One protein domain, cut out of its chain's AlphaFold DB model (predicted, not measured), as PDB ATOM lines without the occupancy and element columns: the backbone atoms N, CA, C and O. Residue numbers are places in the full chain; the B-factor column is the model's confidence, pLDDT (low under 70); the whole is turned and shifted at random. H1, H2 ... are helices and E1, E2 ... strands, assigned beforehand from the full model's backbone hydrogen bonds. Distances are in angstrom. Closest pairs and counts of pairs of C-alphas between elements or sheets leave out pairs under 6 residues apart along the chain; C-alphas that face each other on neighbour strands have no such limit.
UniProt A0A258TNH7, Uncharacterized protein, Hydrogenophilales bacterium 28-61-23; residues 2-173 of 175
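AT A GLANCE: This is residues 2 to 173 of the 175 residues of an uncharacterized protein of Hydrogenophilales bacterium 28-61-23 (UniProt A0A258TNH7). Picture a long rod: at one end is a twisted three-stranded sheet with the first part of the long helix H2 packed on it and the short H4 at its side, and beyond it H1, H3 and H5 form a bundle. The far end of H5 sticks out as a nearly straight arm, residues 159 to 173, of which 159 to 172 belong to H5. The 172 printed residues include five named helices and three strands, in the order H1 E1 H2 H3 H4 E2 E3 H5; the sheet order is E1 - E3 - E2, all antiparallel, and the class is mixed, helices and strands. The whole is loose, with a radius of gyration of the C-alphas of 20.8 A and spans of 82 by 30 by 25 A.

HOW THE PARTS SIT: Start at H1, residues 2 to 20, which forms a bundle, helices set beside one another, with H3, residues 91 to 101, and H5, residues 136 to 172. Residues 136 to 151 of H5 touch H1, closest at the C-alphas of Ala 6 and Val 147, 6.0 A, at a shallow tilt of 30 degrees, opposite ways. H3 touches H5 at the C-alphas of Leu 96 and Lys 151, 6.4 A, at a shallow tilt of 34 degrees, only just short of steep. Next find E1, residues 44 to 52, and its antiparallel neighbour E3, residues 127 to 135; N 49 and O 130 are 2.9 A apart, within hydrogen-bond range. E3 and E2, residues 115 to 122, are a hairpin, with N 129 and O 120 at 2.8 A. H2, residues 57 to 84, is on this sheet and stands at the sheet's level, with a height over the sheet of 3.1 A and its closest C-alphas to E1 those of Gly 49 and Ala 65, 3.9 A apart; H4, residues 106 to 113, is on the sheet too, and its closest C-alphas to E3 are those of Ala 113 and Ile 134, 6.2 A apart. H2 and H4 touch at the C-alphas of Val 70 and Pro 107, 6.0 A, at a steep tilt of 56 degrees. H2 and H3 form a helical hairpin, closest at the C-alphas of Leu 77 and Lys 101, 5.4 A. H5 only grazes the sheet with residues 136 to 139, and H2 and H5 are apart. In all five helices every O i to N i+4 pair is within hydrogen-bond range.

IN THESE COORDINATES: Find C-alpha 2 at (373.200, 164.422, 282.684), where H1 begins; it is 25.2 A long. E1 is 26.4 A, H2 40.1 A, E2 21.2 A and E3 26.8 A long; H3 and H4 are shorter. H5 runs 53.7 A from C-alpha 136 at (369.952, 140.923, 280.313) to C-alpha 172 at (360.424, 193.724, 279.961).

THE WHOLE: The C-alphas farthest apart, of Lys 124 and Gln 173, are 82.5 A apart. The printed part has no cut. The link from H1 to E1 is long, 23 residues. Confidence is under 70 at residues 20 to 28, 159 and 172 to 173.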
ATOM      1  N   LEU A   2     374.301 165.282 283.162       86.06
ATOM      2  CA  LEU A   2     373.200 164.422 282.684       86.06
ATOM      3  C   LEU A   2     373.655 163.101 282.043       86.06
ATOM      4  O   LEU A   2     372.989 162.091 282.226       86.06
ATOM      5  N   GLU A   3     374.791 163.082 281.335       87.31
ATOM      6  CA  GLU A   3     375.335 161.846 280.746       87.31
ATOM      7  C   GLU A   3     375.678 160.804 281.816       87.31
ATOM      8  O   GLU A   3     375.234 159.661 281.755       87.31
ATOM      9  N   SER A   4     376.425 161.230 282.838       91.69
ATOM     10  CA  SER A   4     376.807 160.385 283.966       91.69
ATOM     11  C   SER A   4     375.592 159.927 284.768       91.69
ATOM     12  O   SER A   4     375.570 158.791 285.229       91.69
ATOM     13  N   LEU A   5     374.566 160.778 284.901       94.00
ATOM     14  CA  LEU A   5     373.318 160.413 285.566       94.00
ATOM     15  C   LEU A   5     372.517 159.389 284.753       94.00
ATOM     16  O   LEU A   5     372.060 158.402 285.316       94.00
ATOM     17  N   ALA A   6     372.376 159.590 283.442       93.69
ATOM     18  CA  ALA A   6     371.695 158.649 282.555       93.69
ATOM     19  C   ALA A   6     372.361 157.267 282.589       93.69
ATOM     20  O   ALA A   6     371.683 156.253 282.744       93.69
ATOM     21  N   PHE A   7     373.694 157.237 282.519       95.19
ATOM     22  CA  PHE A   7     374.466 156.008 282.664       95.19
ATOM     23  C   PHE A   7     374.256 155.353 284.036       95.19
ATOM     24  O   PHE A   7     374.017 154.148 284.111       95.19
ATOM     25  N   ALA A   8     374.299 156.136 285.119       95.81
ATOM     26  CA  ALA A   8     374.080 155.628 286.470       95.81
ATOM     27  C   ALA A   8     372.672 155.038 286.647       95.81
ATOM     28  O   ALA A   8     372.549 153.958 287.210       95.81
ATOM     29  N   LEU A   9     371.627 155.689 286.120       96.12
ATOM     30  CA  LEU A   9     370.246 155.198 286.189       96.12
ATOM     31  C   LEU A   9     370.110 153.804 285.570       96.12
ATOM     32  O   LEU A   9     369.593 152.890 286.210       96.12
ATOM     33  N   VAL A  10     370.624 153.629 284.350       96.75
ATOM     34  CA  VAL A  10     370.572 152.334 283.659       96.75
ATOM     35  C   VAL A  10     371.407 151.298 284.396       96.75
ATOM     36  O   VAL A  10     370.916 150.207 284.674       96.75
ATOM     37  N   LYS A  11     372.650 151.630 284.755       95.81
ATOM     38  CA  LYS A  11     373.550 150.688 285.424       95.81
ATOM     39  C   LYS A  11     372.976 150.207 286.756       95.81
ATOM     40  O   LYS A  11     372.943 149.002 286.984       95.81
ATOM     41  N   THR A  12     372.497 151.118 287.602       95.44
ATOM     42  CA  THR A  12     371.903 150.764 288.897       95.44
ATOM     43  C   THR A  12     370.650 149.918 288.712       95.44
ATOM     44  O   THR A  12     370.487 148.930 289.417       95.44
ATOM     45  N   PHE A  13     369.800 150.234 287.729       95.31
ATOM     46  CA  PHE A  13     368.620 149.423 287.435       95.31
ATOM     47  C   PHE A  13     368.974 148.001 286.977       95.31
ATOM     48  O   PHE A  13     368.427 147.029 287.494       95.31
ATOM     49  N   ILE A  14     369.917 147.860 286.043       94.12
ATOM     50  CA  ILE A  14     370.351 146.545 285.559       94.12
ATOM     51  C   ILE A  14     371.031 145.745 286.679       94.12
ATOM     52  O   ILE A  14     370.723 144.566 286.844       94.12
ATOM     53  N   SER A  15     371.891 146.363 287.492       92.06
ATOM     54  CA  SER A  15     372.465 145.705 288.674       92.06
ATOM     55  C   SER A  15     371.382 145.279 289.667       92.06
ATOM     56  O   SER A  15     371.372 144.129 290.093       92.06
ATOM     57  N   PHE A  16     370.406 146.137 289.975       90.69
ATOM     58  CA  PHE A  16     369.305 145.791 290.878       90.69
ATOM     59  C   PHE A  16     368.544 144.543 290.403       90.69
ATOM     60  O   PHE A  16     368.312 143.614 291.179       90.69
ATOM     61  N   MET A  17     368.214 144.486 289.107       88.94
ATOM     62  CA  MET A  17     367.449 143.381 288.523       88.94
ATOM     63  C   MET A  17     368.188 142.037 288.530       88.94
ATOM     64  O   MET A  17     367.536 141.002 288.670       88.94
ATOM     65  N   PHE A  18     369.515 142.038 288.380       85.44
ATOM     66  CA  PHE A  18     370.308 140.815 288.184       85.44
ATOM     67  C   PHE A  18     371.207 140.433 289.370       85.44
ATOM     68  O   PHE A  18     371.636 139.285 289.447       85.44
ATOM     69  N   GLU A  19     371.490 141.356 290.293       79.81
ATOM     70  CA  GLU A  19     372.438 141.148 291.399       79.81
ATOM     71  C   GLU A  19     371.752 141.193 292.774       79.81
ATOM     72  O   GLU A  19     372.065 140.364 293.624       79.81
ATOM     73  N   GLN A  20     370.787 142.098 293.000       62.31
ATOM     74  CA  GLN A  20     370.157 142.285 294.322       62.31
ATOM     75  C   GLN A  20     368.829 141.534 294.519       62.31
ATOM     76  O   GLN A  20     368.455 141.231 295.651       62.31
ATOM     77  N   HIS A  21     368.091 141.198 293.456       52.34
ATOM     78  CA  HIS A  21     366.717 140.686 293.604       52.34
ATOM     79  C   HIS A  21     366.587 139.175 293.879       52.34
ATOM     80  O   HIS A  21     365.481 138.632 293.838       52.34
ATOM     81  N   LEU A  22     367.687 138.483 294.187       49.28
ATOM     82  CA  LEU A  22     367.666 137.058 294.540       49.28
ATOM     83  C   LEU A  22     367.116 136.780 295.956       49.28
ATOM     84  O   LEU A  22     366.828 135.626 296.261       49.28
ATOM     85  N   GLU A  23     366.919 137.800 296.803       47.41
ATOM     86  CA  GLU A  23     366.664 137.589 298.241       47.41
ATOM     87  C   GLU A  23     365.207 137.783 298.716       47.41
ATOM     88  O   GLU A  23     364.881 137.359 299.820       47.41
ATOM     89  N   HIS A  24     364.299 138.367 297.918       44.94
ATOM     90  CA  HIS A  24     363.001 138.853 298.440       44.94
ATOM     91  C   HIS A  24     361.727 138.192 297.883       44.94
ATOM     92  O   HIS A  24     360.622 138.661 298.163       44.94
ATOM     93  N   MET A  25     361.814 137.075 297.153       49.34
ATOM     94  CA  MET A  25     360.600 136.341 296.767       49.34
ATOM     95  C   MET A  25     360.080 135.476 297.926       49.34
ATOM     96  O   MET A  25     360.264 134.261 297.950       49.34
ATOM     97  N   GLN A  26     359.373 136.098 298.875       45.59
ATOM     98  CA  GLN A  26     358.377 135.385 299.679       45.59
ATOM     99  C   GLN A  26     357.252 134.936 298.738       45.59
ATOM    100  O   GLN A  26     356.288 135.665 298.512       45.59
ATOM    101  N   SER A  27     357.387 133.756 298.133       55.81
ATOM    102  CA  SER A  27     356.312 133.188 297.326       55.81
ATOM    103  C   SER A  27     355.401 132.322 298.191       55.81
ATOM    104  O   SER A  27     355.826 131.385 298.873       55.81
ATOM    105  N   VAL A  28     354.104 132.623 298.137       62.69
ATOM    106  CA  VAL A  28     353.074 131.633 298.447       62.69
ATOM    107  C   VAL A  28     353.249 130.504 297.433       62.69
ATOM    108  O   VAL A  28     353.209 130.738 296.225       62.69
ATOM    109  N   ARG A  29     353.495 129.280 297.909       72.81
ATOM    110  CA  ARG A  29     353.667 128.124 297.023       72.81
ATOM    111  C   ARG A  29     352.336 127.794 296.351       72.81
ATOM    112  O   ARG A  29     351.409 127.328 297.003       72.81
ATOM    113  N   VAL A  30     352.270 127.995 295.041       80.56
ATOM    114  CA  VAL A  30     351.218 127.458 294.174       80.56
ATOM    115  C   VAL A  30     351.324 125.933 294.165       80.56
ATOM    116  O   VAL A  30     352.341 125.363 293.760       80.56
ATOM    117  N   GLU A  31     350.275 125.278 294.655       79.44
ATOM    118  CA  GLU A  31     350.167 123.824 294.671       79.44
ATOM    119  C   GLU A  31     350.268 123.261 293.251       79.44
ATOM    120  O   GLU A  31     349.635 123.758 292.324       79.44
ATOM    121  N   GLY A  32     351.083 122.220 293.075       83.75
ATOM    122  CA  GLY A  32     351.269 121.592 291.772       83.75
ATOM    123  C   GLY A  32     352.154 122.378 290.805       83.75
ATOM    124  O   GLY A  32     352.353 121.895 289.691       83.75
ATOM    125  N   ALA A  33     352.741 123.510 291.202       88.19
ATOM    126  CA  ALA A  33     353.681 124.238 290.353       88.19
ATOM    127  C   ALA A  33     354.870 123.347 289.932       88.19
ATOM    128  O   ALA A  33     355.416 122.609 290.760       88.19
ATOM    129  N   PRO A  34     355.283 123.377 288.653       88.31
ATOM    130  CA  PRO A  34     356.478 122.674 288.199       88.31
ATOM    131  C   PRO A  34     357.741 123.131 288.935       88.31
ATOM    132  O   PRO A  34     357.842 124.280 289.361       88.31
ATOM    133  N   GLY A  35     358.748 122.255 289.029       86.50
ATOM    134  CA  GLY A  35     359.999 122.560 289.734       86.50
ATOM    135  C   GLY A  35     360.749 123.768 289.163       86.50
ATOM    136  O   GLY A  35     361.431 124.472 289.904       86.50
ATOM    137  N   TRP A  36     360.563 124.049 287.871       87.44
ATOM    138  CA  TRP A  36     361.122 125.232 287.235       87.44
ATOM    139  C   TRP A  36     360.432 126.519 287.692       87.44
ATOM    140  O   TRP A  36     361.120 127.518 287.775       87.44
ATOM    141  N   TYR A  37     359.150 126.518 288.079       85.00
ATOM    142  CA  TYR A  37     358.277 127.703 288.197       85.00
ATOM    143  C   TYR A  37     358.858 128.887 288.992       85.00
ATOM    144  O   TYR A  37     358.723 130.033 288.560       85.00
ATOM    145  N   TYR A  38     359.559 128.628 290.098       81.81
ATOM    146  CA  TYR A  38     360.158 129.667 290.955       81.81
ATOM    147  C   TYR A  38     361.650 129.914 290.703       81.81
ATOM    148  O   TYR A  38     362.246 130.791 291.323       81.81
ATOM    149  N   GLN A  39     362.283 129.137 289.825       80.44
ATOM    150  CA  GLN A  39     363.723 129.220 289.600       80.44
ATOM    151  C   GLN A  39     364.065 130.459 288.777       80.44
ATOM    152  O   GLN A  39     363.520 130.640 287.691       80.44
ATOM    153  N   GLN A  40     364.978 131.290 289.269       73.75
ATOM    154  CA  GLN A  40     365.561 132.379 288.487       73.75
ATOM    155  C   GLN A  40     366.799 131.884 287.737       73.75
ATOM    156  O   GLN A  40     367.450 130.923 288.154       73.75
ATOM    157  N   THR A  41     367.136 132.552 286.637       76.25
ATOM    158  CA  THR A  41     368.373 132.295 285.893       76.25
ATOM    159  C   THR A  41     369.336 133.472 286.071       76.25
ATOM    160  O   THR A  41     368.947 134.543 286.527       76.25
ATOM    161  N   ARG A  42     370.628 133.277 285.770       76.25
ATOM    162  CA  ARG A  42     371.646 134.330 285.962       76.25
ATOM    163  C   ARG A  42     371.616 135.410 284.879       76.25
ATOM    164  O   ARG A  42     371.928 136.559 285.161       76.25
ATOM    165  N   ASN A  43     371.261 135.032 283.652       86.19
ATOM    166  CA  ASN A  43     371.360 135.904 282.475       86.19
ATOM    167  C   ASN A  43     369.995 136.353 281.943       86.19
ATOM    168  O   ASN A  43     369.932 137.147 281.006       86.19
ATOM    169  N   HIS A  44     368.907 135.880 282.551       89.56
ATOM    170  CA  HIS A  44     367.561 136.332 282.245       89.56
ATOM    171  C   HIS A  44     366.824 136.663 283.531       89.56
ATOM    172  O   HIS A  44     366.935 135.956 284.532       89.56
ATOM    173  N   ILE A  45     366.011 137.708 283.472       90.44
ATOM    174  CA  ILE A  45     364.937 137.873 284.443       90.44
ATOM    175  C   ILE A  45     363.757 137.050 283.955       90.44
ATOM    176  O   ILE A  45     363.418 137.107 282.775       90.44
ATOM    177  N   CYS A  46     363.155 136.274 284.846       91.12
ATOM    178  CA  CYS A  46     362.027 135.426 284.501       91.12
ATOM    179  C   CYS A  46     360.882 135.659 285.469       91.12
ATOM    180  O   CYS A  46     361.099 135.698 286.684       91.12
ATOM    181  N   ASP A  47     359.676 135.718 284.921       91.81
ATOM    182  CA  ASP A  47     358.439 135.684 285.682       91.81
ATOM    183  C   ASP A  47     357.537 134.582 285.141       91.81
ATOM    184  O   ASP A  47     357.599 134.183 283.972       91.81
ATOM    185  N   SER A  48     356.727 134.047 286.044       92.62
ATOM    186  CA  SER A  48     355.868 132.909 285.772       92.62
ATOM    187  C   SER A  48     354.418 133.296 286.023       92.62
ATOM    188  O   SER A  48     354.119 134.062 286.937       92.62
ATOM    189  N   GLY A  49     353.524 132.741 285.219       93.56
ATOM    190  CA  GLY A  49     352.082 132.907 285.335       93.56
ATOM    191  C   GLY A  49     351.401 131.550 285.352       93.56
ATOM    192  O   GLY A  49     351.966 130.546 284.902       93.56
ATOM    193  N   PHE A  50     350.200 131.496 285.913       94.50
ATOM    194  CA  PHE A  50     349.401 130.275 285.915       94.50
ATOM    195  C   PHE A  50     347.921 130.586 285.724       94.50
ATOM    196  O   PHE A  50     347.444 131.662 286.073       94.50
ATOM    197  N   ALA A  51     347.184 129.628 285.174       95.94
ATOM    198  CA  ALA A  51     345.742 129.734 285.021       95.94
ATOM    199  C   ALA A  51     345.095 128.354 285.128       95.94
ATOM    200  O   ALA A  51     345.660 127.360 284.675       95.94
ATOM    201  N   ARG A  52     343.902 128.300 285.723       94.62
ATOM    202  CA  ARG A  52     343.059 127.099 285.746       94.62
ATOM    203  C   ARG A  52     342.069 127.142 284.585       94.62
ATOM    204  O   ARG A  52     341.623 128.226 284.221       94.62
ATOM    205  N   GLY A  53     341.704 125.985 284.051       93.94
ATOM    206  CA  GLY A  53     340.775 125.854 282.930       93.94
ATOM    207  C   GLY A  53     341.219 124.784 281.941       93.94
ATOM    208  O   GLY A  53     342.062 123.946 282.267       93.94
ATOM    209  N   GLY A  54     340.636 124.819 280.746       92.69
ATOM    210  CA  GLY A  54     341.023 123.969 279.629       92.69
ATOM    211  C   GLY A  54     342.299 124.456 278.941       92.69
ATOM    212  O   GLY A  54     343.148 125.123 279.532       92.69
ATOM    213  N   LEU A  55     342.447 124.134 277.657       92.19
ATOM    214  CA  LEU A  55     343.634 124.505 276.879       92.19
ATOM    215  C   LEU A  55     343.800 126.026 276.723       92.19
ATOM    216  O   LEU A  55     344.924 126.509 276.599       92.19
ATOM    217  N   GLU A  56     342.714 126.795 276.801       95.38
ATOM    218  CA  GLU A  56     342.731 128.259 276.819       95.38
ATOM    219  C   GLU A  56     343.530 128.832 277.998       95.38
ATOM    220  O   GLU A  56     344.104 129.919 277.892       95.38
ATOM    221  N   ALA A  57     343.650 128.073 279.094       96.88
ATOM    222  CA  ALA A  57     344.458 128.456 280.243       96.88
ATOM    223  C   ALA A  57     345.934 128.662 279.865       96.88
ATOM    224  O   ALA A  57     346.627 129.436 280.523       96.88
ATOM    225  N   VAL A  58     346.426 128.035 278.788       96.06
ATOM    226  CA  VAL A  58     347.801 128.232 278.312       96.06
ATOM    227  C   VAL A  58     348.039 129.688 277.924       96.06
ATOM    228  O   VAL A  58     348.973 130.307 278.432       96.06
ATOM    229  N   GLU A  59     347.180 130.273 277.095       96.62
ATOM    230  CA  GLU A  59     347.339 131.670 276.675       96.62
ATOM    231  C   GLU A  59     347.100 132.647 277.828       96.62
ATOM    232  O   GLU A  59     347.821 133.639 277.958       96.62
ATOM    233  N   ILE A  60     346.171 132.326 278.734       97.50
ATOM    234  CA  ILE A  60     345.948 133.117 279.951       97.50
ATOM    235  C   ILE A  60     347.201 133.099 280.838       97.50
ATOM    236  O   ILE A  60     347.635 134.150 281.301       97.50
ATOM    237  N   SER A  61     347.828 131.934 281.029       96.50
ATOM    238  CA  SER A  61     349.037 131.799 281.852       96.50
ATOM    239  C   SER A  61     350.229 132.553 281.254       96.50
ATOM    240  O   SER A  61     351.002 133.169 281.987       96.50
ATOM    241  N   LYS A  62     350.348 132.581 279.919       96.94
ATOM    242  CA  LYS A  62     351.347 133.393 279.214       96.94
ATOM    243  C   LYS A  62     351.105 134.885 279.428       96.94
ATOM    244  O   LYS A  62     352.054 135.613 279.711       96.94
ATOM    245  N   ALA A  63     349.860 135.341 279.280       96.69
ATOM    246  CA  ALA A  63     349.502 136.744 279.475       96.69
ATOM    247  C   ALA A  63     349.731 137.189 280.928       96.69
ATOM    248  O   ALA A  63     350.271 138.270 281.162       96.69
ATOM    249  N   ASP A  64     349.393 136.336 281.898       95.62
ATOM    250  CA  ASP A  64     349.666 136.582 283.313       95.62
ATOM    251  C   ASP A  64     351.174 136.693 283.581       95.62
ATOM    252  O   ASP A  64     351.615 137.672 284.180       95.62
ATOM    253  N   ALA A  65     351.991 135.787 283.033       95.44
ATOM    254  CA  ALA A  65     353.447 135.848 283.172       95.44
ATOM    255  C   ALA A  65     354.032 137.175 282.641       95.44
ATOM    256  O   ALA A  65     354.857 137.808 283.303       95.44
ATOM    257  N   ARG A  66     353.563 137.650 281.474       96.94
ATOM    258  CA  ARG A  66     353.968 138.958 280.916       96.94
ATOM    259  C   ARG A  66     353.516 140.119 281.793       96.94
ATOM    260  O   ARG A  66     354.285 141.049 282.028       96.94
ATOM    261  N   LYS A  67     352.297 140.061 282.330       96.19
ATOM    262  CA  LYS A  67     351.787 141.070 283.264       96.19
ATOM    263  C   LYS A  67     352.640 141.144 284.534       96.19
ATOM    264  O   LYS A  67     352.975 142.250 284.958       96.19
ATOM    265  N   GLN A  68     353.024 140.004 285.112       93.88
ATOM    266  CA  GLN A  68     353.914 139.966 286.279       93.88
ATOM    267  C   GLN A  68     355.283 140.584 285.966       93.88
ATOM    268  O   GLN A  68     355.767 141.398 286.750       93.88
ATOM    269  N   MET A  69     355.845 140.302 284.787       94.44
ATOM    270  CA  MET A  69     357.095 140.916 284.318       94.44
ATOM    271  C   MET A  69     357.012 142.446 284.255       94.44
ATOM    272  O   MET A  69     357.895 143.141 284.760       94.44
ATOM    273  N   VAL A  70     355.926 142.996 283.700       96.50
ATOM    274  CA  VAL A  70     355.701 144.454 283.666       96.50
ATOM    275  C   VAL A  70     355.623 145.035 285.080       96.50
ATOM    276  O   VAL A  70     356.265 146.047 285.364       96.50
ATOM    277  N   ILE A  71     354.861 144.402 285.977       93.81
ATOM    278  CA  ILE A  71     354.714 144.852 287.370       93.81
ATOM    279  C   ILE A  71     356.072 144.859 288.077       93.81
ATOM    280  O   ILE A  71     356.428 145.849 288.721       93.81
ATOM    281  N   ARG A  72     356.844 143.777 287.935       91.94
ATOM    282  CA  ARG A  72     358.167 143.633 288.546       91.94
ATOM    283  C   ARG A  72     359.130 144.713 288.062       91.94
ATOM    284  O   ARG A  72     359.772 145.360 288.886       91.94
ATOM    285  N   LEU A  73     359.202 144.934 286.751       94.44
ATOM    286  CA  LEU A  73     360.082 145.936 286.151       94.44
ATOM    287  C   LEU A  73     359.707 147.366 286.568       94.44
ATOM    288  O   LEU A  73     360.591 148.129 286.951       94.44
ATOM    289  N   ASN A  74     358.415 147.715 286.583       94.75
ATOM    290  CA  ASN A  74     357.954 149.021 287.071       94.75
ATOM    291  C   ASN A  74     358.317 149.240 288.544       94.75
ATOM    292  O   ASN A  74     358.890 150.267 288.901       94.75
ATOM    293  N   LYS A  75     358.048 148.248 289.397       92.31
ATOM    294  CA  LYS A  75     358.373 148.339 290.822       92.31
ATOM    295  C   LYS A  75     359.879 148.477 291.056       92.31
ATOM    296  O   LYS A  75     360.300 149.232 291.925       92.31
ATOM    297  N   ALA A  76     360.696 147.779 290.271       92.56
ATOM    298  CA  ALA A  76     362.147 147.902 290.337       92.56
ATOM    299  C   ALA A  76     362.637 149.304 289.939       92.56
ATOM    300  O   ALA A  76     363.509 149.844 290.615       92.56
ATOM    301  N   LEU A  77     362.057 149.922 288.901       94.31
ATOM    302  CA  LEU A  77     362.365 151.313 288.538       94.31
ATOM    303  C   LEU A  77     362.061 152.274 289.696       94.31
ATOM    304  O   LEU A  77     362.892 153.123 290.024       94.31
ATOM    305  N   GLU A  78     360.903 152.120 290.343       92.94
ATOM    306  CA  GLU A  78     360.513 152.935 291.499       92.94
ATOM    307  C   GLU A  78     361.474 152.782 292.681       92.94
ATOM    308  O   GLU A  78     361.933 153.787 293.226       92.94
ATOM    309  N   ILE A  79     361.812 151.540 293.047       91.62
ATOM    310  CA  ILE A  79     362.739 151.243 294.150       91.62
ATOM    311  C   ILE A  79     364.114 151.848 293.863       91.62
ATOM    312  O   ILE A  79     364.648 152.579 294.694       91.62
ATOM    313  N   VAL A  80     364.661 151.614 292.665       92.56
ATOM    314  CA  VAL A  80     365.985 152.120 292.274       92.56
ATOM    315  C   VAL A  80     366.044 153.640 292.367       92.56
ATOM    316  O   VAL A  80     367.010 154.184 292.908       92.56
ATOM    317  N   VAL A  81     365.012 154.331 291.876       93.38
ATOM    318  CA  VAL A  81     364.914 155.792 291.967       93.38
ATOM    319  C   VAL A  81     364.838 156.253 293.420       93.38
ATOM    320  O   VAL A  81     365.585 157.154 293.808       93.38
ATOM    321  N   TYR A  82     363.981 155.628 294.227       92.44
ATOM    322  CA  TYR A  82     363.803 155.990 295.630       92.44
ATOM    323  C   TYR A  82     365.089 155.812 296.448       92.44
ATOM    324  O   TYR A  82     365.462 156.708 297.203       92.44
ATOM    325  N   GLU A  83     365.784 154.688 296.282       91.31
ATOM    326  CA  GLU A  83     366.969 154.355 297.077       91.31
ATOM    327  C   GLU A  83     368.216 155.144 296.663       91.31
ATOM    328  O   GLU A  83     369.047 155.454 297.514       91.31
ATOM    329  N   ASN A  84     368.358 155.490 295.377       93.25
ATOM    330  CA  ASN A  84     369.634 155.983 294.841       93.25
ATOM    331  C   ASN A  84     369.580 157.414 294.285       93.25
ATOM    332  O   ASN A  84     370.622 158.054 294.135       93.25
ATOM    333  N   PHE A  85     368.395 157.924 293.936       93.62
ATOM    334  CA  PHE A  85     368.270 159.147 293.133       93.62
ATOM    335  C   PHE A  85     367.215 160.141 293.643       93.62
ATOM    336  O   PHE A  85     366.969 161.145 292.978       93.62
ATOM    337  N   ARG A  86     366.612 159.916 294.817       87.62
ATOM    338  CA  ARG A  86     365.546 160.785 295.354       87.62
ATOM    339  C   ARG A  86     365.998 162.213 295.700       87.62
ATOM    340  O   ARG A  86     365.210 163.143 295.587       87.62
ATOM    341  N   ASP A  87     367.264 162.396 296.079       89.38
ATOM    342  CA  ASP A  87     367.771 163.652 296.658       89.38
ATOM    343  C   ASP A  87     368.392 164.599 295.606       89.38
ATOM    344  O   ASP A  87     369.235 165.443 295.913       89.38
ATOM    345  N   LYS A  88     368.007 164.465 294.328       87.19
ATOM    346  CA  LYS A  88     368.516 165.322 293.245       87.19
ATOM    347  C   LYS A  88     367.949 166.741 293.333       87.19
ATOM    348  O   LYS A  88     366.748 166.955 293.180       87.19
ATOM    349  N   SER A  89     368.842 167.709 293.541       82.38
ATOM    350  CA  SER A  89     368.511 169.132 293.680       82.38
ATOM    351  C   SER A  89     368.411 169.869 292.344       82.38
ATOM    352  O   SER A  89     367.599 170.785 292.221       82.38
ATOM    353  N   ASP A  90     369.197 169.471 291.339       90.38
ATOM    354  CA  ASP A  90     369.140 170.087 290.014       90.38
ATOM    355  C   ASP A  90     367.787 169.783 289.331       90.38
ATOM    356  O   ASP A  90     367.409 168.611 289.203       90.38
ATOM    357  N   PRO A  91     367.033 170.802 288.870       89.31
ATOM    358  CA  PRO A  91     365.713 170.600 288.270       89.31
ATOM    359  C   PRO A  91     365.726 169.712 287.022       89.31
ATOM    360  O   PRO A  91     364.754 168.996 286.770       89.31
ATOM    361  N   THR A  92     366.808 169.759 286.247       89.50
ATOM    362  CA  THR A  92     366.976 169.014 284.996       89.50
ATOM    363  C   THR A  92     367.283 167.548 285.297       89.50
ATOM    364  O   THR A  92     366.664 166.651 284.724       89.50
ATOM    365  N   GLU A  93     368.172 167.288 286.256       92.25
ATOM    366  CA  GLU A  93     368.439 165.946 286.778       92.25
ATOM    367  C   GLU A  93     367.184 165.323 287.391       92.25
ATOM    368  O   GLU A  93     366.843 164.187 287.065       92.25
ATOM    369  N   ARG A  94     366.448 166.077 288.214       92.69
ATOM    370  CA  ARG A  94     365.192 165.611 288.814       92.69
ATOM    371  C   ARG A  94     364.147 165.276 287.751       92.69
ATOM    372  O   ARG A  94     363.499 164.239 287.842       92.69
ATOM    373  N   ALA A  95     364.009 166.107 286.717       92.38
ATOM    374  CA  ALA A  95     363.098 165.827 285.609       92.38
ATOM    375  C   ALA A  95     363.477 164.544 284.851       92.38
ATOM    376  O   ALA A  95     362.591 163.780 284.466       92.38
ATOM    377  N   LEU A  96     364.775 164.284 284.654       94.38
ATOM    378  CA  LEU A  96     365.244 163.038 284.049       94.38
ATOM    379  C   LEU A  96     364.913 161.825 284.930       94.38
ATOM    380  O   LEU A  96     364.385 160.843 284.416       94.38
ATOM    381  N   VAL A  97     365.187 161.902 286.235       95.12
ATOM    382  CA  VAL A  97     364.915 160.824 287.202       95.12
ATOM    383  C   VAL A  97     363.420 160.502 287.275       95.12
ATOM    384  O   VAL A  97     363.038 159.338 287.169       95.12
ATOM    385  N   GLU A  98     362.561 161.518 287.377       92.88
ATOM    386  CA  GLU A  98     361.107 161.319 287.442       92.88
ATOM    387  C   GLU A  98     360.548 160.698 286.159       92.88
ATOM    388  O   GLU A  98     359.742 159.770 286.219       92.88
ATOM    389  N   ARG A  99     361.024 161.137 284.986       93.38
ATOM    390  CA  ARG A  99     360.637 160.512 283.712       93.38
ATOM    391  C   ARG A  99     361.205 159.100 283.568       93.38
ATOM    392  O   ARG A  99     360.558 158.247 282.976       93.38
ATOM    393  N   PHE A 100     362.392 158.823 284.108       94.62
ATOM    394  CA  PHE A 100     362.972 157.477 284.094       94.62
ATOM    395  C   PHE A 100     362.159 156.490 284.942       94.62
ATOM    396  O   PHE A 100     362.029 155.328 284.556       94.62
ATOM    397  N   LYS A 101     361.544 156.959 286.034       92.81
ATOM    398  CA  LYS A 101     360.643 156.167 286.883       92.81
ATOM    399  C   LYS A 101     359.389 155.675 286.146       92.81
ATOM    400  O   LYS A 101     358.852 154.633 286.496       92.81
ATOM    401  N   GLN A 102     358.926 156.409 285.133       92.25
ATOM    402  CA  GLN A 102     357.666 156.143 284.430       92.25
ATOM    403  C   GLN A 102     357.923 155.605 283.023       92.25
ATOM    404  O   GLN A 102     358.413 156.327 282.153       92.25
ATOM    405  N   ASP A 103     357.613 154.332 282.780       94.31
ATOM    406  CA  ASP A 103     357.820 153.711 281.471       94.31
ATOM    407  C   ASP A 103     356.515 153.280 280.795       94.31
ATOM    408  O   ASP A 103     356.053 152.149 280.931       94.31
ATOM    409  N   GLU A 104     355.936 154.189 280.014       92.81
ATOM    410  CA  GLU A 104     354.701 153.939 279.262       92.81
ATOM    411  C   GLU A 104     354.867 152.864 278.175       92.81
ATOM    412  O   GLU A 104     353.903 152.181 277.831       92.81
ATOM    413  N   ASN A 105     356.085 152.673 277.654       96.25
ATOM    414  CA  ASN A 105     356.360 151.694 276.599       96.25
ATOM    415  C   ASN A 105     356.749 150.317 277.148       96.25
ATOM    416  O   ASN A 105     356.871 149.367 276.373       96.25
ATOM    417  N   LEU A 106     356.900 150.181 278.470       96.25
ATOM    418  CA  LEU A 106     357.304 148.930 279.103       96.25
ATOM    419  C   LEU A 106     356.402 147.741 278.740       96.25
ATOM    420  O   LEU A 106     356.952 146.686 278.432       96.25
ATOM    421  N   PRO A 107     355.054 147.858 278.712       96.88
ATOM    422  CA  PRO A 107     354.202 146.732 278.332       96.88
ATOM    423  C   PRO A 107     354.464 146.248 276.903       96.88
ATOM    424  O   PRO A 107     354.546 145.047 276.663       96.88
ATOM    425  N   VAL A 108     354.653 147.179 275.965       97.44
ATOM    426  CA  VAL A 108     354.942 146.865 274.557       97.44
ATOM    427  C   VAL A 108     356.337 146.254 274.419       97.44
ATOM    428  O   VAL A 108     356.527 145.281 273.685       97.44
ATOM    429  N   PHE A 109     357.316 146.783 275.156       97.75
ATOM    430  CA  PHE A 109     358.646 146.194 275.224       97.75
ATOM    431  C   PHE A 109     358.579 144.751 275.727       97.75
ATOM    432  O   PHE A 109     359.078 143.864 275.043       97.75
ATOM    433  N   VAL A 110     357.914 144.494 276.858       97.12
ATOM    434  CA  VAL A 110     357.765 143.138 277.407       97.12
ATOM    435  C   VAL A 110     357.095 142.216 276.390       97.12
ATOM    436  O   VAL A 110     357.624 141.140 276.139       97.12
ATOM    437  N   GLU A 111     356.008 142.639 275.739       95.88
ATOM    438  CA  GLU A 111     355.324 141.822 274.723       95.88
ATOM    439  C   GLU A 111     356.268 141.384 273.589       95.88
ATOM    440  O   GLU A 111     356.221 140.238 273.148       95.88
ATOM    441  N   SER A 112     357.154 142.279 273.141       95.69
ATOM    442  CA  SER A 112     358.080 142.022 272.026       95.69
ATOM    443  C   SER A 112     359.414 141.377 272.425       95.69
ATOM    444  O   SER A 112     360.094 140.794 271.576       95.69
ATOM    445  N   ALA A 113     359.826 141.506 273.687       95.00
ATOM    446  CA  ALA A 113     361.153 141.105 274.152       95.00
ATOM    447  C   ALA A 113     361.171 139.759 274.881       95.00
ATOM    448  O   ALA A 113     362.251 139.180 275.030       95.00
ATOM    449  N   VAL A 114     360.018 139.275 275.353       95.06
ATOM    450  CA  VAL A 114     359.966 138.014 276.093       95.06
ATOM    451  C   VAL A 114     360.257 136.806 275.211       95.06
ATOM    452  O   VAL A 114     359.783 136.689 274.083       95.06
ATOM    453  N   ILE A 115     360.985 135.857 275.786       95.12
ATOM    454  CA  ILE A 115     361.084 134.485 275.297       95.12
ATOM    455  C   ILE A 115     360.273 133.569 276.212       95.12
ATOM    456  O   ILE A 115     360.245 133.755 277.430       95.12
ATOM    457  N   TYR A 116     359.613 132.572 275.627       92.69
ATOM    458  CA  TYR A 116     358.921 131.531 276.380       92.69
ATOM    459  C   TYR A 116     359.877 130.362 276.598       92.69
ATOM    460  O   TYR A 116     360.202 129.654 275.649       92.69
ATOM    461  N   GLU A 117     360.332 130.161 277.835       87.81
ATOM    462  CA  GLU A 117     361.223 129.037 278.161       87.81
ATOM    463  C   GLU A 117     360.447 127.760 278.504       87.81
ATOM    464  O   GLU A 117     360.815 126.671 278.069       87.81
ATOM    465  N   ASN A 118     359.353 127.879 279.263       91.12
ATOM    466  CA  ASN A 118     358.565 126.735 279.712       91.12
ATOM    467  C   ASN A 118     357.071 127.029 279.615       91.12
ATOM    468  O   ASN A 118     356.596 128.078 280.054       91.12
ATOM    469  N   ILE A 119     356.331 126.067 279.070       93.88
ATOM    470  CA  ILE A 119     354.871 126.043 279.047       93.88
ATOM    471  C   ILE A 119     354.465 124.615 279.397       93.88
ATOM    472  O   ILE A 119     354.897 123.672 278.738       93.88
ATOM    473  N   GLU A 120     353.665 124.448 280.442       94.81
ATOM    474  CA  GLU A 120     353.241 123.134 280.916       94.81
ATOM    475  C   GLU A 120     351.761 123.163 281.278       94.81
ATOM    476  O   GLU A 120     351.325 123.994 282.072       94.81
ATOM    477  N   TYR A 121     350.991 122.237 280.713       95.44
ATOM    478  CA  TYR A 121     349.599 122.022 281.084       95.44
ATOM    479  C   TYR A 121     349.469 120.720 281.870       95.44
ATOM    480  O   TYR A 121     349.814 119.643 281.383       95.44
ATOM    481  N   LYS A 122     348.971 120.814 283.103       93.31
ATOM    482  CA  LYS A 122     348.727 119.667 283.980       93.31
ATOM    483  C   LYS A 122     347.268 119.259 283.895       93.31
ATOM    484  O   LYS A 122     346.446 119.760 284.658       93.31
ATOM    485  N   GLU A 123     346.962 118.303 283.021       90.88
ATOM    486  CA  GLU A 123     345.589 117.835 282.767       90.88
ATOM    487  C   GLU A 123     344.840 117.447 284.049       90.88
ATOM    488  O   GLU A 123     343.734 117.927 284.288       90.88
ATOM    489  N   LYS A 124     345.483 116.667 284.934       91.50
ATOM    490  CA  LYS A 124     344.899 116.229 286.218       91.50
ATOM    491  C   LYS A 124     344.470 117.383 287.129       91.50
ATOM    492  O   LYS A 124     343.617 117.193 287.984       91.50
ATOM    493  N   GLN A 125     345.097 118.547 286.979       90.56
ATOM    494  CA  GLN A 125     344.836 119.750 287.773       90.56
ATOM    495  C   GLN A 125     344.091 120.816 286.966       90.56
ATOM    496  O   GLN A 125     343.798 121.880 287.509       90.56
ATOM    497  N   SER A 126     343.846 120.571 285.672       94.25
ATOM    498  CA  SER A 126     343.308 121.547 284.719       94.25
ATOM    499  C   SER A 126     343.978 122.914 284.888       94.25
ATOM    500  O   SER A 126     343.318 123.926 285.112       94.25
ATOM    501  N   THR A 127     345.313 122.919 284.935       95.62
ATOM    502  CA  THR A 127     346.110 124.119 285.222       95.62
ATOM    503  C   THR A 127     347.257 124.234 284.232       95.62
ATOM    504  O   THR A 127     348.038 123.295 284.070       95.62
ATOM    505  N   ALA A 128     347.370 125.394 283.596       96.44
ATOM    506  CA  ALA A 128     348.501 125.774 282.769       96.44
ATOM    507  C   ALA A 128     349.477 126.647 283.557       96.44
ATOM    508  O   ALA A 128     349.070 127.517 284.329       96.44
ATOM    509  N   TYR A 129     350.761 126.442 283.304       95.88
ATOM    510  CA  TYR A 129     351.867 127.233 283.814       95.88
ATOM    511  C   TYR A 129     352.685 127.725 282.627       95.88
ATOM    512  O   TYR A 129     353.007 126.944 281.730       95.88
ATOM    513  N   ALA A 130     353.070 128.994 282.643       95.88
ATOM    514  CA  ALA A 130     353.961 129.562 281.645       95.88
ATOM    515  C   ALA A 130     355.057 130.382 282.310       95.88
ATOM    516  O   ALA A 130     354.853 130.990 283.362       95.88
ATOM    517  N   ARG A 131     356.212 130.415 281.657       93.88
ATOM    518  CA  ARG A 131     357.351 131.253 282.005       93.88
ATOM    519  C   ARG A 131     357.709 132.145 280.841       93.88
ATOM    520  O   ARG A 131     357.884 131.663 279.721       93.88
ATOM    521  N   VAL A 132     357.897 133.418 281.153       94.62
ATOM    522  CA  VAL A 132     358.494 134.389 280.248       94.62
ATOM    523  C   VAL A 132     359.799 134.885 280.831       94.62
ATOM    524  O   VAL A 132     359.903 135.109 282.037       94.62
ATOM    525  N   CYS A 133     360.789 135.065 279.971       93.94
ATOM    526  CA  CYS A 133     362.090 135.570 280.363       93.94
ATOM    527  C   CYS A 133     362.530 136.704 279.440       93.94
ATOM    528  O   CYS A 133     362.183 136.720 278.260       93.94
ATOM    529  N   ILE A 134     363.302 137.651 279.970       95.31
ATOM    530  CA  ILE A 134     363.939 138.719 279.195       95.31
ATOM    531  C   ILE A 134     365.455 138.611 279.397       95.31
ATOM    532  O   ILE A 134     365.914 138.674 280.544       95.31
ATOM    533  N   PRO A 135     366.242 138.458 278.316       94.44
ATOM    534  CA  PRO A 135     367.699 138.473 278.398       94.44
ATOM    535  C   PRO A 135     368.224 139.795 278.954       94.44
ATOM    536  O   PRO A 135     367.701 140.868 278.629       94.44
ATOM    537  N   LYS A 136     369.298 139.737 279.745       93.62
ATOM    538  CA  LYS A 136     369.952 140.923 280.313       93.62
ATOM    539  C   LYS A 136     370.286 141.965 279.252       93.62
ATOM    540  O   LYS A 136     369.975 143.140 279.424       93.62
ATOM    541  N   GLU A 137     370.853 141.528 278.135       94.19
ATOM    542  CA  GLU A 137     371.300 142.395 277.046       94.19
ATOM    543  C   GLU A 137     370.118 143.111 276.379       94.19
ATOM    544  O   GLU A 137     370.223 144.286 276.022       94.19
ATOM    545  N   ARG A 138     368.968 142.428 276.257       96.50
ATOM    546  CA  ARG A 138     367.726 143.005 275.716       96.50
ATOM    547  C   ARG A 138     367.199 144.111 276.623       96.50
ATOM    548  O   ARG A 138     366.873 145.189 276.129       96.50
ATOM    549  N   LEU A 139     367.141 143.863 277.933       96.19
ATOM    550  CA  LEU A 139     366.682 144.861 278.898       96.19
ATOM    551  C   LEU A 139     367.643 146.051 278.983       96.19
ATOM    552  O   LEU A 139     367.196 147.196 279.002       96.19
ATOM    553  N   GLN A 140     368.948 145.786 279.004       96.50
ATOM    554  CA  GLN A 140     369.970 146.826 279.042       96.50
ATOM    555  C   GLN A 140     369.881 147.731 277.813       96.50
ATOM    556  O   GLN A 140     369.739 148.941 277.970       96.50
ATOM    557  N   SER A 141     369.866 147.154 276.608       97.62
ATOM    558  CA  SER A 141     369.784 147.924 275.358       97.62
ATOM    559  C   SER A 141     368.530 148.801 275.314       97.62
ATOM    560  O   SER A 141     368.591 149.971 274.941       97.62
ATOM    561  N   TYR A 142     367.392 148.257 275.758       98.00
ATOM    562  CA  TYR A 142     366.141 149.003 275.847       98.00
ATOM    563  C   TYR A 142     366.245 150.208 276.795       98.00
ATOM    564  O   TYR A 142     365.848 151.317 276.434       98.00
ATOM    565  N   GLN A 143     366.812 150.022 277.991       97.62
ATOM    566  CA  GLN A 143     366.948 151.109 278.964       97.62
ATOM    567  C   GLN A 143     367.983 152.159 278.531       97.62
ATOM    568  O   GLN A 143     367.765 153.348 278.764       97.62
ATOM    569  N   GLU A 144     369.064 151.757 277.856       97.50
ATOM    570  CA  GLU A 144     370.047 152.675 277.259       97.50
ATOM    571  C   GLU A 144     369.406 153.563 276.182       97.50
ATOM    572  O   GLU A 144     369.556 154.791 276.202       97.50
ATOM    573  N   GLU A 145     368.625 152.971 275.273       97.06
ATOM    574  CA  GLU A 145     367.895 153.724 274.253       97.06
ATOM    575  C   GLU A 145     366.874 154.675 274.893       97.06
ATOM    576  O   GLU A 145     366.809 155.868 274.558       97.06
ATOM    577  N   ARG A 146     366.091 154.162 275.848       96.31
ATOM    578  CA  ARG A 146     365.050 154.913 276.552       96.31
ATOM    579  C   ARG A 146     365.629 156.109 277.299       96.31
ATOM    580  O   ARG A 146     365.169 157.233 277.084       96.31
ATOM    581  N   VAL A 147     366.659 155.915 278.125       96.00
ATOM    582  CA  VAL A 147     367.280 157.021 278.870       96.00
ATOM    583  C   VAL A 147     367.917 158.037 277.920       96.00
ATOM    584  O   VAL A 147     367.856 159.241 278.172       96.00
ATOM    585  N   GLY A 148     368.453 157.584 276.780       94.81
ATOM    586  CA  GLY A 148     368.970 158.452 275.726       94.81
ATOM    587  C   GLY A 148     367.901 159.388 275.155       94.81
ATOM    588  O   GLY A 148     368.157 160.586 274.990       94.81
ATOM    589  N   LYS A 149     366.689 158.875 274.903       94.88
ATOM    590  CA  LYS A 149     365.531 159.677 274.465       94.88
ATOM    591  C   LYS A 149     365.073 160.652 275.550       94.88
ATOM    592  O   LYS A 149     364.884 161.833 275.260       94.88
ATOM    593  N   LEU A 150     364.963 160.193 276.799       94.50
ATOM    594  CA  LEU A 150     364.558 161.037 277.929       94.50
ATOM    595  C   LEU A 150     365.532 162.195 278.157       94.50
ATOM    596  O   LEU A 150     365.108 163.344 278.272       94.50
ATOM    597  N   LYS A 151     366.838 161.912 278.140       93.56
ATOM    598  CA  LYS A 151     367.901 162.915 278.245       93.56
ATOM    599  C   LYS A 151     367.754 163.991 277.171       93.56
ATOM    600  O   LYS A 151     367.749 165.174 277.494       93.56
ATOM    601  N   LYS A 152     367.591 163.594 275.901       91.12
ATOM    602  CA  LYS A 152     367.391 164.541 274.790       91.12
ATOM    603  C   LYS A 152     366.159 165.420 275.017       91.12
ATOM    604  O   LYS A 152     366.251 166.633 274.859       91.12
ATOM    605  N   ALA A 153     365.039 164.825 275.429       89.56
ATOM    606  CA  ALA A 153     363.798 165.554 275.671       89.56
ATOM    607  C   ALA A 153     363.929 166.583 276.806       89.56
ATOM    608  O   ALA A 153     363.480 167.718 276.666       89.56
ATOM    609  N   VAL A 154     364.569 166.215 277.919       90.06
ATOM    610  CA  VAL A 154     364.759 167.125 279.056       90.06
ATOM    611  C   VAL A 154     365.709 168.275 278.695       90.06
ATOM    612  O   VAL A 154     365.420 169.425 279.023       90.06
ATOM    613  N   THR A 155     366.792 168.004 277.960       86.44
ATOM    614  CA  THR A 155     367.722 169.050 277.503       86.44
ATOM    615  C   THR A 155     367.060 170.042 276.543       86.44
ATOM    616  O   THR A 155     367.283 171.245 276.666       86.44
ATOM    617  N   LEU A 156     366.228 169.562 275.610       83.50
ATOM    618  CA  LEU A 156     365.483 170.433 274.695       83.50
ATOM    619  C   LEU A 156     364.508 171.337 275.457       83.50
ATOM    620  O   LEU A 156     364.557 172.549 275.290       83.50
ATOM    621  N   HIS A 157     363.722 170.778 276.382       77.06
ATOM    622  CA  HIS A 157     362.815 171.578 277.212       77.06
ATOM    623  C   HIS A 157     363.532 172.629 278.065       77.06
ATOM    624  O   HIS A 157     363.005 173.722 278.251       77.06
ATOM    625  N   HIS A 158     364.713 172.315 278.608       74.81
ATOM    626  CA  HIS A 158     365.508 173.292 279.350       74.81
ATOM    627  C   HIS A 158     365.948 174.448 278.446       74.81
ATOM    628  O   HIS A 158     365.852 175.611 278.830       74.81
ATOM    629  N   ARG A 159     366.422 174.130 277.237       69.31
ATOM    630  CA  ARG A 159     366.856 175.124 276.257       69.31
ATOM    631  C   ARG A 159     365.708 176.048 275.849       69.31
ATOM    632  O   ARG A 159     365.900 177.255 275.839       69.31
ATOM    633  N   ASP A 160     364.540 175.490 275.549       73.75
ATOM    634  CA  ASP A 160     363.393 176.279 275.098       73.75
ATOM    635  C   ASP A 160     362.927 177.244 276.211       73.75
ATOM    636  O   ASP A 160     362.782 178.435 275.963       73.75
ATOM    637  N   ARG A 161     362.877 176.790 277.476       73.62
ATOM    638  CA  ARG A 161     362.601 177.678 278.626       73.62
ATOM    639  C   ARG A 161     363.641 178.782 278.816       73.62
ATOM    640  O   ARG A 161     363.291 179.866 279.269       73.62
ATOM    641  N   ALA A 162     364.915 178.498 278.547       74.56
ATOM    642  CA  ALA A 162     365.972 179.498 278.666       74.56
ATOM    643  C   ALA A 162     365.814 180.605 277.612       74.56
ATOM    644  O   ALA A 162     366.027 181.771 277.931       74.56
ATOM    645  N   PHE A 163     365.393 180.260 276.391       73.06
ATOM    646  CA  PHE A 163     365.067 181.248 275.362       73.06
ATOM    647  C   PHE A 163     363.822 182.064 275.722       73.06
ATOM    648  O   PHE A 163     363.891 183.287 275.680       73.06
ATOM    649  N   ASP A 164     362.745 181.422 276.184       78.19
ATOM    650  CA  ASP A 164     361.525 182.127 276.607       78.19
ATOM    651  C   ASP A 164     361.798 183.135 277.743       78.19
ATOM    652  O   ASP A 164     361.233 184.233 277.772       78.19
ATOM    653  N   ALA A 165     362.676 182.775 278.689       74.38
ATOM    654  CA  ALA A 165     363.089 183.657 279.779       74.38
ATOM    655  C   ALA A 165     363.885 184.869 279.269       74.38
ATOM    656  O   ALA A 165     363.595 185.994 279.670       74.38
ATOM    657  N   LEU A 166     364.828 184.653 278.346       75.31
ATOM    658  CA  LEU A 166     365.592 185.732 277.711       75.31
ATOM    659  C   LEU A 166     364.685 186.675 276.909       75.31
ATOM    660  O   LEU A 166     364.797 187.889 277.050       75.31
ATOM    661  N   ASP A 167     363.752 186.141 276.120       75.31
ATOM    662  CA  ASP A 167     362.806 186.947 275.335       75.31
ATOM    663  C   ASP A 167     361.879 187.774 276.238       75.31
ATOM    664  O   ASP A 167     361.570 188.934 275.940       75.31
ATOM    665  N   SER A 168     361.474 187.206 277.377       79.69
ATOM    666  CA  SER A 168     360.675 187.902 278.389       79.69
ATOM    667  C   SER A 168     361.462 189.024 279.071       79.69
ATOM    668  O   SER A 168     360.917 190.107 279.272       79.69
ATOM    669  N   GLU A 169     362.743 188.808 279.390       75.75
ATOM    670  CA  GLU A 169     363.627 189.840 279.950       75.75
ATOM    671  C   GLU A 169     363.897 190.972 278.949       75.75
ATOM    672  O   GLU A 169     363.817 192.145 279.316       75.75
ATOM    673  N   ILE A 170     364.146 190.641 277.677       73.25
ATOM    674  CA  ILE A 170     364.335 191.620 276.594       73.25
ATOM    675  C   ILE A 170     363.064 192.458 276.396       73.25
ATOM    676  O   ILE A 170     363.141 193.673 276.222       73.25
ATOM    677  N   SER A 171     361.890 191.829 276.465       72.31
ATOM    678  CA  SER A 171     360.596 192.506 276.299       72.31
ATOM    679  C   SER A 171     360.169 193.328 277.524       72.31
ATOM    680  O   SER A 171     359.319 194.209 277.400       72.31
ATOM    681  N   ALA A 172     360.737 193.049 278.702       69.75
ATOM    682  CA  ALA A 172     360.424 193.724 279.961       69.75
ATOM    683  C   ALA A 172     361.327 194.936 280.266       69.75
ATOM    684  O   ALA A 172     361.067 195.651 281.236       69.75
ATOM    685  N   GLN A 173     362.366 195.202 279.465       51.81
ATOM    686  CA  GLN A 173     363.169 196.419 279.614       51.81
ATOM    687  C   GLN A 173     362.389 197.652 279.108       51.81
ATOM    688  O   GLN A 173     361.961 197.672 277.952       51.81
TER     689      GLN A 173